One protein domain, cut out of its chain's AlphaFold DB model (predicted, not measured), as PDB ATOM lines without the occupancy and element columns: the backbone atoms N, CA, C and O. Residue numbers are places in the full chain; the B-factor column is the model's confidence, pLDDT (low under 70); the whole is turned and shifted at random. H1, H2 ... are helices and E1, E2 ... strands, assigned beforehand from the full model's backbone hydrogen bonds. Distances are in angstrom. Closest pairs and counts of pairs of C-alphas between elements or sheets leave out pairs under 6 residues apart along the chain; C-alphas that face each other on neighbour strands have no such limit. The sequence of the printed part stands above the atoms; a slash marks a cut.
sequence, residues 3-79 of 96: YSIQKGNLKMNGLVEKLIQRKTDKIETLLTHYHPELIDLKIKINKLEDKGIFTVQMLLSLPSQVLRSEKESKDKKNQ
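AT A GLANCE: This is residues 3 to 79 of the 96 residues of an uncharacterized protein of candidate division KSB1 bacterium 4484_188 (UniProt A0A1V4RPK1). A long, twisted sheet of four strands makes a slab, with one helix, H1, over one face as a second layer, nearest to E1 and E2, and no named helix on the other face. The printed part has 77 residues, with one named helix and four named strands in the order E1, H1, E2, E3, E4 along the chain; the sheet's order is E1, E2, E3, E4, mixed, and the class is mixed, helices and strands. The whole is elongated, 41 by 23 by 16 A, yet only just compact, close to loose, with a radius of gyration of the C-alphas of 13.8 A.

HOW THE PARTS SIT: Edge strand E1, residues 3 to 7, is parallel to E2, residues 40 to 48, at 13 degrees, with N 6 and O 43 2.8 A apart. Between them in the chain comes H1, residues 14 to 30, in a strand-helix-strand unit, two parallel neighbour strands joined through a helix, with a left-handed crossover. H1 is on the sheet; its closest C-alphas to E1 are Thr 24 and Tyr 3, 7.9 A. Every O i to N i+4 pair of H1 is within hydrogen-bond range. E2 and E3, residues 53 to 61, form an antiparallel hairpin at 168 degrees, with N 44 and O 57 2.8 A apart. E3 and E4, residues 66 to 74, form another at 170 degrees, with N 58 and O 69 2.8 A apart. E2, E3 and E4 are a meander, each strand the antiparallel neighbour of the one before. E1 and E4 are apart.

IN THESE COORDINATES: E1 begins at C-alpha 3 (88.660, 98.310, 87.282) and is 13.2 A long. H1 measures 24.7 A, E2 25.8 A and E3 26.1 A. E4, 26.8 A, ends at C-alpha 74 (101.771, 80.028, 74.351).

THE WHOLE: The farthest C-alphas, His 33 and Asp 50, are 42.8 A apart. The printed part has no cut and no long link. Confidence is under 70 at residues 11 to 12, 15, 48 to 53 and 73 to 79.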
ATOM      1  N   TYR A   3      87.962  99.486  87.789       86.81
ATOM      2  CA  TYR A   3      88.660  98.310  87.282       86.81
ATOM      3  C   TYR A   3      89.702  97.803  88.276       86.81
ATOM      4  O   TYR A   3      90.269  98.568  89.056       86.81
ATOM      5  N   SER A   4      89.958  96.497  88.249       88.06
ATOM      6  CA  SER A   4      90.958  95.848  89.094       88.06
ATOM      7  C   SER A   4      91.782  94.843  88.296       88.06
ATOM      8  O   SER A   4      91.268  94.130  87.430       88.06
ATOM      9  N   ILE A   5      93.084  94.789  88.588       85.81
ATOM     10  CA  ILE A   5      94.015  93.858  87.951       85.81
ATOM     11  C   ILE A   5      94.492  92.849  88.993       85.81
ATOM     12  O   ILE A   5      95.237  93.191  89.910       85.81
ATOM     13  N   GLN A   6      94.093  91.593  88.826       86.44
ATOM     14  CA  GLN A   6      94.583  90.469  89.609       86.44
ATOM     15  C   GLN A   6      95.774  89.833  88.899       86.44
ATOM     16  O   GLN A   6      95.663  89.284  87.800       86.44
ATOM     17  N   LYS A   7      96.927  89.918  89.553       79.62
ATOM     18  CA  LYS A   7      98.189  89.352  89.085       79.62
ATOM     19  C   LYS A   7      98.363  88.017  89.808       79.62
ATOM     20  O   LYS A   7      98.398  88.006  91.033       79.62
ATOM     21  N   GLY A   8      98.417  86.907  89.074       76.62
ATOM     22  CA  GLY A   8      98.838  85.620  89.636       76.62
ATOM     23  C   GLY A   8     100.347  85.614  89.912       76.62
ATOM     24  O   GLY A   8     100.928  86.633  90.276       76.62
ATOM     25  N   ASN A   9     101.027  84.507  89.609       71.00
ATOM     26  CA  ASN A   9     102.488  84.361  89.776       71.00
ATOM     27  C   ASN A   9     103.332  85.179  88.764       71.00
ATOM     28  O   ASN A   9     104.475  84.850  88.456       71.00
ATOM     29  N   LEU A  10     102.774  86.248  88.191       71.25
ATOM     30  CA  LEU A  10     103.418  87.069  87.173       71.25
ATOM     31  C   LEU A  10     103.928  88.387  87.769       71.25
ATOM     32  O   LEU A  10     103.142  89.218  88.222       71.25
ATOM     33  N   LYS A  11     105.230  88.663  87.624       69.25
ATOM     34  CA  LYS A  11     105.745  90.034  87.760       69.25
ATOM     35  C   LYS A  11     105.242  90.885  86.589       69.25
ATOM     36  O   LYS A  11     105.641  90.679  85.438       69.25
ATOM     37  N   MET A  12     104.348  91.833  86.869       67.50
ATOM     38  CA  MET A  12     103.899  92.804  85.870       67.50
ATOM     39  C   MET A  12     105.003  93.817  85.589       67.50
ATOM     40  O   MET A  12     105.470  94.515  86.480       67.50
ATOM     41  N   ASN A  13     105.409  93.887  84.325       72.50
ATOM     42  CA  ASN A  13     106.267  94.947  83.817       72.50
ATOM     43  C   ASN A  13     105.394  96.179  83.497       72.50
ATOM     44  O   ASN A  13     104.276  96.014  83.004       72.50
ATOM     45  N   GLY A  14     105.901  97.399  83.695       72.56
ATOM     46  CA  GLY A  14     105.179  98.645  83.400       72.56
ATOM     47  C   GLY A  14     104.672  98.770  81.952       72.56
ATOM     48  O   GLY A  14     103.716  99.494  81.682       72.56
ATOM     49  N   LEU A  15     105.244  98.025  80.998       69.25
ATOM     50  CA  LEU A  15     104.696  97.926  79.636       69.25
ATOM     51  C   LEU A  15     103.345  97.194  79.575       69.25
ATOM     52  O   LEU A  15     102.478  97.578  78.792       69.25
ATOM     53  N   VAL A  16     103.170  96.144  80.382       72.50
ATOM     54  CA  VAL A  16     101.913  95.383  80.481       72.50
ATOM     55  C   VAL A  16     100.835  96.266  81.104       72.50
ATOM     56  O   VAL A  16      99.732  96.339  80.574       72.50
ATOM     57  N   GLU A  17     101.182  96.997  82.165       77.56
ATOM     58  CA  GLU A  17     100.290  97.963  82.820       77.56
ATOM     59  C   GLU A  17      99.803  99.031  81.846       77.56
ATOM     60  O   GLU A  17      98.598  99.213  81.687       77.56
ATOM     61  N   LYS A  18     100.717  99.658  81.096       80.69
ATOM     62  CA  LYS A  18     100.356 100.651  80.072       80.69
ATOM     63  C   LYS A  18      99.428 100.089  78.995       80.69
ATOM     64  O   LYS A  18      98.579 100.811  78.480       80.69
ATOM     65  N   LEU A  19      99.591  98.824  78.613       77.25
ATOM     66  CA  LEU A  19      98.726  98.197  77.615       77.25
ATOM     67  C   LEU A  19      97.336  97.885  78.160       77.25
ATOM     68  O   LEU A  19      96.357  98.111  77.450       77.25
ATOM     69  N   ILE A  20      97.250  97.400  79.398       81.38
ATOM     70  CA  ILE A  20      95.972  97.174  80.076       81.38
ATOM     71  C   ILE A  20      95.232  98.499  80.250       81.38
ATOM     72  O   ILE A  20      94.052  98.568  79.909       81.38
ATOM     73  N   GLN A  21      95.930  99.556  80.675       84.69
ATOM     74  CA  GLN A  21      95.358 100.897  80.806       84.69
ATOM     75  C   GLN A  21      94.740 101.356  79.481       84.69
ATOM     76  O   GLN A  21      93.540 101.572  79.411       84.69
ATOM     77  N   ARG A  22      95.511 101.344  78.384       85.56
ATOM     78  CA  ARG A  22      95.016 101.754  77.055       85.56
ATOM     79  C   ARG A  22      93.785 100.978  76.581       85.56
ATOM     80  O   ARG A  22      93.006 101.491  75.784       85.56
ATOM     81  N   LYS A  23      93.642  99.707  76.967       79.44
ATOM     82  CA  LYS A  23      92.471  98.886  76.610       79.44
ATOM     83  C   LYS A  23      91.274  99.217  77.492       79.44
ATOM     84  O   LYS A  23      90.164  99.292  76.981       79.44
ATOM     85  N   THR A  24      91.525  99.435  78.774       85.62
ATOM     86  CA  THR A  24      90.530  99.872  79.754       85.62
ATOM     87  C   THR A  24      89.938 101.215  79.337       85.62
ATOM     88  O   THR A  24      88.721 101.312  79.228       85.62
ATOM     89  N   ASP A  25      90.783 102.178  78.953       86.69
ATOM     90  CA  ASP A  25      90.354 103.487  78.445       86.69
ATOM     91  C   ASP A  25      89.446 103.331  77.214       86.69
ATOM     92  O   ASP A  25      88.386 103.941  77.125       86.69
ATOM     93  N   LYS A  26      89.811 102.449  76.269       87.62
ATOM     94  CA  LYS A  26      88.971 102.162  75.093       87.62
ATOM     95  C   LYS A  26      87.614 101.574  75.472       87.62
ATOM     96  O   LYS A  26      86.606 101.960  74.891       87.62
ATOM     97  N   ILE A  27      87.578 100.631  76.408       85.88
ATOM     98  CA  ILE A  27      86.320 100.040  76.877       85.88
ATOM     99  C   ILE A  27      85.458 101.121  77.532       85.88
ATOM    100  O   ILE A  27      84.277 101.221  77.223       85.88
ATOM    101  N   GLU A  28      86.053 101.979  78.357       86.56
ATOM    102  CA  GLU A  28      85.350 103.085  79.002       86.56
ATOM    103  C   GLU A  28      84.746 104.056  77.979       86.56
ATOM    104  O   GLU A  28      83.571 104.400  78.090       86.56
ATOM    105  N   THR A  29      85.478 104.400  76.909       88.12
ATOM    106  CA  THR A  29      84.938 105.246  75.824       88.12
ATOM    107  C   THR A  29      83.768 104.617  75.063       88.12
ATOM    108  O   THR A  29      82.967 105.340  74.480       88.12
ATOM    109  N   LEU A  30      83.644 103.286  75.059       87.00
ATOM    110  CA  LEU A  30      82.531 102.582  74.410       87.00
ATOM    111  C   LEU A  30      81.309 102.441  75.331       87.00
ATOM    112  O   LEU A  30      80.203 102.199  74.854       87.00
ATOM    113  N   LEU A  31      81.497 102.593  76.643       86.75
ATOM    114  CA  LEU A  31      80.469 102.398  77.665       86.75
ATOM    115  C   LEU A  31      79.934 103.720  78.239       86.75
ATOM    116  O   LEU A  31      79.346 103.719  79.316       86.75
ATOM    117  N   THR A  32      80.081 104.836  77.520       86.38
ATOM    118  CA  THR A  32      79.645 106.183  77.948       86.38
ATOM    119  C   THR A  32      78.157 106.289  78.292       86.38
ATOM    120  O   THR A  32      77.766 107.164  79.057       86.38
ATOM    121  N   HIS A  33      77.332 105.391  77.756       88.19
ATOM    122  CA  HIS A  33      75.892 105.323  78.014       88.19
ATOM    123  C   HIS A  33      75.543 104.704  79.382       88.19
ATOM    124  O   HIS A  33      74.395 104.780  79.810       88.19
ATOM    125  N   TYR A  34      76.507 104.074  80.062       85.69
ATOM    126  CA  TYR A  34      76.324 103.470  81.381       85.69
ATOM    127  C   TYR A  34      76.900 104.369  82.477       85.69
ATOM    128  O   TYR A  34      77.968 104.961  82.319       85.69
ATOM    129  N   HIS A  35      76.232 104.422  83.635       87.06
ATOM    130  CA  HIS A  35      76.775 105.131  84.790       87.06
ATOM    131  C   HIS A  35      78.063 104.432  85.272       87.06
ATOM    132  O   HIS A  35      78.034 103.225  85.531       87.06
ATOM    133  N   PRO A  36      79.193 105.147  85.428       84.94
ATOM    134  CA  PRO A  36      80.514 104.547  85.634       84.94
ATOM    135  C   PRO A  36      80.649 103.725  86.920       84.94
ATOM    136  O   PRO A  36      81.546 102.888  87.010       84.94
ATOM    137  N   GLU A  37      79.790 103.965  87.909       87.56
ATOM    138  CA  GLU A  37      79.750 103.215  89.171       87.56
ATOM    139  C   GLU A  37      79.110 101.833  89.037       87.56
ATOM    140  O   GLU A  37      79.364 100.960  89.862       87.56
ATOM    141  N   LEU A  38      78.312 101.627  87.988       87.38
ATOM    142  CA  LEU A  38      77.648 100.357  87.707       87.38
ATOM    143  C   LEU A  38      78.469  99.456  86.772       87.38
ATOM    144  O   LEU A  38      78.010  98.383  86.384       87.38
ATOM    145  N   ILE A  39      79.662  99.910  86.382       89.81
ATOM    146  CA  ILE A  39      80.577  99.192  85.500       89.81
ATOM    147  C   ILE A  39      81.778  98.733  86.324       89.81
ATOM    148  O   ILE A  39      82.530  99.564  86.848       89.81
ATOM    149  N   ASP A  40      81.984  97.419  86.387       91.81
ATOM    150  CA  ASP A  40      83.150  96.812  87.036       91.81
ATOM    151  C   ASP A  40      83.922  95.936  86.045       91.81
ATOM    152  O   ASP A  40      83.370  95.003  85.457       91.81
ATOM    153  N   LEU A  41      85.209  96.229  85.858       90.12
ATOM    154  CA  LEU A  41      86.103  95.468  84.992       90.12
ATOM    155  C   LEU A  41      87.171  94.745  85.820       90.12
ATOM    156  O   LEU A  41      88.088  95.358  86.368       90.12
ATOM    157  N   LYS A  42      87.116  93.414  85.850       91.19
ATOM    158  CA  LYS A  42      88.141  92.574  86.482       91.19
ATOM    159  C   LYS A  42      89.031  91.956  85.421       91.19
ATOM    160  O   LYS A  42      88.550  91.289  84.508       91.19
ATOM    161  N   ILE A  43      90.336  92.147  85.560       88.50
ATOM    162  CA  ILE A  43      91.341  91.597  84.651       88.50
ATOM    163  C   ILE A  43      92.240  90.672  85.457       88.50
ATOM    164  O   ILE A  43      92.960  91.124  86.341       88.50
ATOM    165  N   LYS A  44      92.222  89.377  85.155       87.31
ATOM    166  CA  LYS A  44      93.084  88.381  85.790       87.31
ATOM    167  C   LYS A  44      94.140  87.908  84.808       87.31
ATOM    168  O   LYS A  44      93.822  87.490  83.695       87.31
ATOM    169  N   ILE A  45      95.400  87.973  85.221       83.50
ATOM    170  CA  ILE A  45      96.541  87.574  84.401       83.50
ATOM    171  C   ILE A  45      97.330  86.517  85.151       83.50
ATOM    172  O   ILE A  45      97.891  86.790  86.211       83.50
ATOM    173  N   ASN A  46      97.405  85.323  84.569       81.06
ATOM    174  CA  ASN A  46      98.175  84.216  85.125       81.06
ATOM    175  C   ASN A  46      99.251  83.768  84.136       81.06
ATOM    176  O   ASN A  46      99.089  83.851  82.915       81.06
ATOM    177  N   LYS A  47     100.354  83.271  84.694       74.12
ATOM    178  CA  LYS A  47     101.393  82.553  83.966       74.12
ATOM    179  C   LYS A  47     101.372  81.107  84.443       74.12
ATOM    180  O   LYS A  47     101.533  80.857  85.631       74.12
ATOM    181  N   LEU A  48     101.174  80.180  83.518       69.62
ATOM    182  CA  LEU A  48     101.298  78.749  83.763       69.62
ATOM    183  C   LEU A  48     102.775  78.382  83.576       69.62
ATOM    184  O   LEU A  48     103.259  78.300  82.440       69.62
ATOM    185  N   GLU A  49     103.494  78.247  84.692       61.53
ATOM    186  CA  GLU A  49     104.953  78.064  84.731       61.53
ATOM    187  C   GLU A  49     105.406  76.813  83.970       61.53
ATOM    188  O   GLU A  49     106.324  76.915  83.158       61.53
ATOM    189  N   ASP A  50     104.669  75.705  84.081       62.69
ATOM    190  CA  ASP A  50     104.997  74.429  83.425       62.69
ATOM    191  C   ASP A  50     104.917  74.451  81.892       62.69
ATOM    192  O   ASP A  50     105.445  73.568  81.217       62.69
ATOM    193  N   LYS A  51     104.230  75.437  81.299       57.34
ATOM    194  CA  LYS A  51     103.967  75.461  79.848       57.34
ATOM    195  C   LYS A  51     104.410  76.744  79.147       57.34
ATOM    196  O   LYS A  51     104.294  76.821  77.921       57.34
ATOM    197  N   GLY A  52     104.888  77.748  79.889       63.16
ATOM    198  CA  GLY A  52     105.167  79.082  79.338       63.16
ATOM    199  C   GLY A  52     103.926  79.731  78.711       63.16
ATOM    200  O   GLY A  52     104.032  80.488  77.746       63.16
ATOM    201  N   ILE A  53     102.738  79.377  79.211       67.69
ATOM    202  CA  ILE A  53     101.454  79.879  78.713       67.69
ATOM    203  C   ILE A  53     101.028  81.058  79.583       67.69
ATOM    204  O   ILE A  53     101.078  80.991  80.810       67.69
ATOM    205  N   PHE A  54     100.590  82.130  78.936       75.19
ATOM    206  CA  PHE A  54      99.976  83.278  79.585       75.19
ATOM    207  C   PHE A  54      98.478  83.252  79.318       75.19
ATOM    208  O   PHE A  54      98.053  83.117  78.169       75.19
ATOM    209  N   THR A  55      97.688  83.415  80.372       79.12
ATOM    210  CA  THR A  55      96.229  83.492  80.282       79.12
ATOM    211  C   THR A  55      95.773  84.855  80.777       79.12
ATOM    212  O   THR A  55      96.140  85.266  81.881       79.12
ATOM    213  N   VAL A  56      94.966  85.545  79.977       83.06
ATOM    214  CA  VAL A  56      94.281  86.780  80.369       83.06
ATOM    215  C   VAL A  56      92.793  86.506  80.376       83.06
ATOM    216  O   VAL A  56      92.221  86.146  79.351       83.06
ATOM    217  N   GLN A  57      92.180  86.706  81.530       86.75
ATOM    218  CA  GLN A  57      90.742  86.663  81.717       86.75
ATOM    219  C   GLN A  57      90.260  88.086  81.987       86.75
ATOM    220  O   GLN A  57      90.813  88.785  82.831       86.75
ATOM    221  N   MET A  58      89.236  88.515  81.266       89.00
ATOM    222  CA  MET A  58      88.525  89.762  81.497       89.00
ATOM    223  C   MET A  58      87.077  89.449  81.830       89.00
ATOM    224  O   MET A  58      86.428  88.660  81.141       89.00
ATOM    225  N   LEU A  59      86.582  90.093  82.874       91.25
ATOM    226  CA  LEU A  59      85.197  90.037  83.295       91.25
ATOM    227  C   LEU A  59      84.686  91.472  83.390       91.25
ATOM    228  O   LEU A  59      85.115  92.222  84.265       91.25
ATOM    229  N   LEU A  60      83.812  91.853  82.468       91.12
ATOM    230  CA  LEU A  60      83.152  93.150  82.440       91.12
ATOM    231  C   LEU A  60      81.720  92.969  82.945       91.12
ATOM    232  O   LEU A  60      80.910  92.313  82.296       91.12
ATOM    233  N   SER A  61      81.424  93.549  84.098       91.25
ATOM    234  CA  SER A  61      80.094  93.544  84.699       91.25
ATOM    235  C   SER A  61      79.394  94.850  84.349       91.25
ATOM    236  O   SER A  61      79.912  95.928  84.638       91.25
ATOM    237  N   LEU A  62      78.237  94.734  83.705       89.62
ATOM    238  CA  LEU A  62      77.319  95.818  83.372       89.62
ATOM    239  C   LEU A  62      76.015  95.613  84.163       89.62
ATOM    240  O   LEU A  62      75.744  94.487  84.586       89.62
ATOM    241  N   PRO A  63      75.159  96.641  84.311       87.44
ATOM    242  CA  PRO A  63      73.880  96.506  85.016       87.44
ATOM    243  C   PRO A  63      72.995  95.367  84.496       87.44
ATOM    244  O   PRO A  63      72.281  94.731  85.263       87.44
ATOM    245  N   SER A  64      73.027  95.128  83.184       87.31
ATOM    246  CA  SER A  64      72.156  94.174  82.496       87.31
ATOM    247  C   SER A  64      72.795  92.807  82.262       87.31
ATOM    248  O   SER A  64      72.078  91.841  82.015       87.31
ATOM    249  N   GLN A  65      74.129  92.708  82.286       89.25
ATOM    250  CA  GLN A  65      74.831  91.490  81.886       89.25
ATOM    251  C   GLN A  65      76.287  91.461  82.347       89.25
ATOM    252  O   GLN A  65      76.916  92.491  82.580       89.25
ATOM    253  N   VAL A  66      76.860  90.258  82.375       90.94
ATOM    254  CA  VAL A  66      78.288  90.042  82.614       90.94
ATOM    255  C   VAL A  66      78.921  89.467  81.355       90.94
ATOM    256  O   VAL A  66      78.541  88.397  80.883       90.94
ATOM    257  N   LEU A  67      79.909  90.173  80.813       89.62
ATOM    258  CA  LEU A  67      80.688  89.752  79.655       89.62
ATOM    259  C   LEU A  67      82.007  89.144  80.124       89.62
ATOM    260  O   LEU A  67      82.786  89.779  80.837       89.62
ATOM    261  N   ARG A  68      82.284  87.912  79.693       90.31
ATOM    262  CA  ARG A  68      83.538  87.211  79.981       90.31
ATOM    263  C   ARG A  68      84.320  86.996  78.694       90.31
ATOM    264  O   ARG A  68      83.785  86.507  77.706       90.31
ATOM    265  N   SER A  69      85.607  87.314  78.729       86.44
ATOM    266  CA  SER A  69      86.546  86.988  77.661       86.44
ATOM    267  C   SER A  69      87.788  86.360  78.264       86.44
ATOM    268  O   SER A  69      88.350  86.867  79.230       86.44
ATOM    269  N   GLU A  70      88.219  85.243  77.701       84.38
ATOM    270  CA  GLU A  70      89.412  84.536  78.134       84.38
ATOM    271  C   GLU A  70      90.295  84.278  76.929       84.38
ATOM    272  O   GLU A  70      89.822  83.899  75.857       84.38
ATOM    273  N   LYS A  71      91.589  84.533  77.095       81.81
ATOM    274  CA  LYS A  71      92.551  84.306  76.038       81.81
ATOM    275  C   LYS A  71      93.835  83.734  76.575       81.81
ATOM    276  O   LYS A  71      94.510  84.337  77.408       81.81
ATOM    277  N   GLU A  72      94.196  82.604  75.999       79.62
ATOM    278  CA  GLU A  72      95.457  81.943  76.247       79.62
ATOM    279  C   GLU A  72      96.438  82.250  75.120       79.62
ATOM    280  O   GLU A  72      96.074  82.430  73.954       79.62
ATOM    281  N   SER A  73      97.718  82.314  75.457       69.06
ATOM    282  CA  SER A  73      98.770  82.334  74.459       69.06
ATOM    283  C   SER A  73     100.003  81.622  74.970       69.06
ATOM    284  O   SER A  73     100.486  81.873  76.074       69.06
ATOM    285  N   LYS A  74     100.525  80.742  74.127       62.12
ATOM    286  CA  LYS A  74     101.771  80.028  74.351       62.12
ATOM    287  C   LYS A  74     102.896  80.857  73.748       62.12
ATOM    288  O   LYS A  74     103.149  80.768  72.547       62.12
ATOM    289  N   ASP A  75     103.533  81.701  74.551       57.12
ATOM    290  CA  ASP A  75     104.653  82.501  74.066       57.12
ATOM    291  C   ASP A  75     105.976  81.850  74.480       57.12
ATOM    292  O   ASP A  75     106.454  82.003  75.601       57.12
ATOM    293  N   LYS A  76     106.566  81.095  73.544       48.91
ATOM    294  CA  LYS A  76     107.889  80.474  73.695       48.91
ATOM    295  C   LYS A  76     109.038  81.494  73.664       48.91
ATOM    296  O   LYS A  76     110.166  81.074  73.904       48.91
ATOM    297  N   LYS A  77     108.821  82.778  73.310       47.69
ATOM    298  CA  LYS A  77     109.950  83.680  72.991       47.69
ATOM    299  C   LYS A  77     109.990  85.081  73.592       47.69
ATOM    300  O   LYS A  77     111.095  85.609  73.611       47.69
ATOM    301  N   ASN A  78     108.923  85.706  74.087       53.75
ATOM    302  CA  ASN A  78     109.050  86.864  74.997       53.75
ATOM    303  C   ASN A  78     107.688  87.470  75.335       53.75
ATOM    304  O   ASN A  78     106.883  87.713  74.443       53.75
ATOM    305  N   GLN A  79     107.511  87.908  76.583       54.62
ATOM    306  CA  GLN A  79     106.353  88.677  77.073       54.62
ATOM    307  C   GLN A  79     105.988  89.887  76.169       54.62
ATOM    308  O   GLN A  79     104.835  90.304  76.095       54.62
TER     309      GLN A  79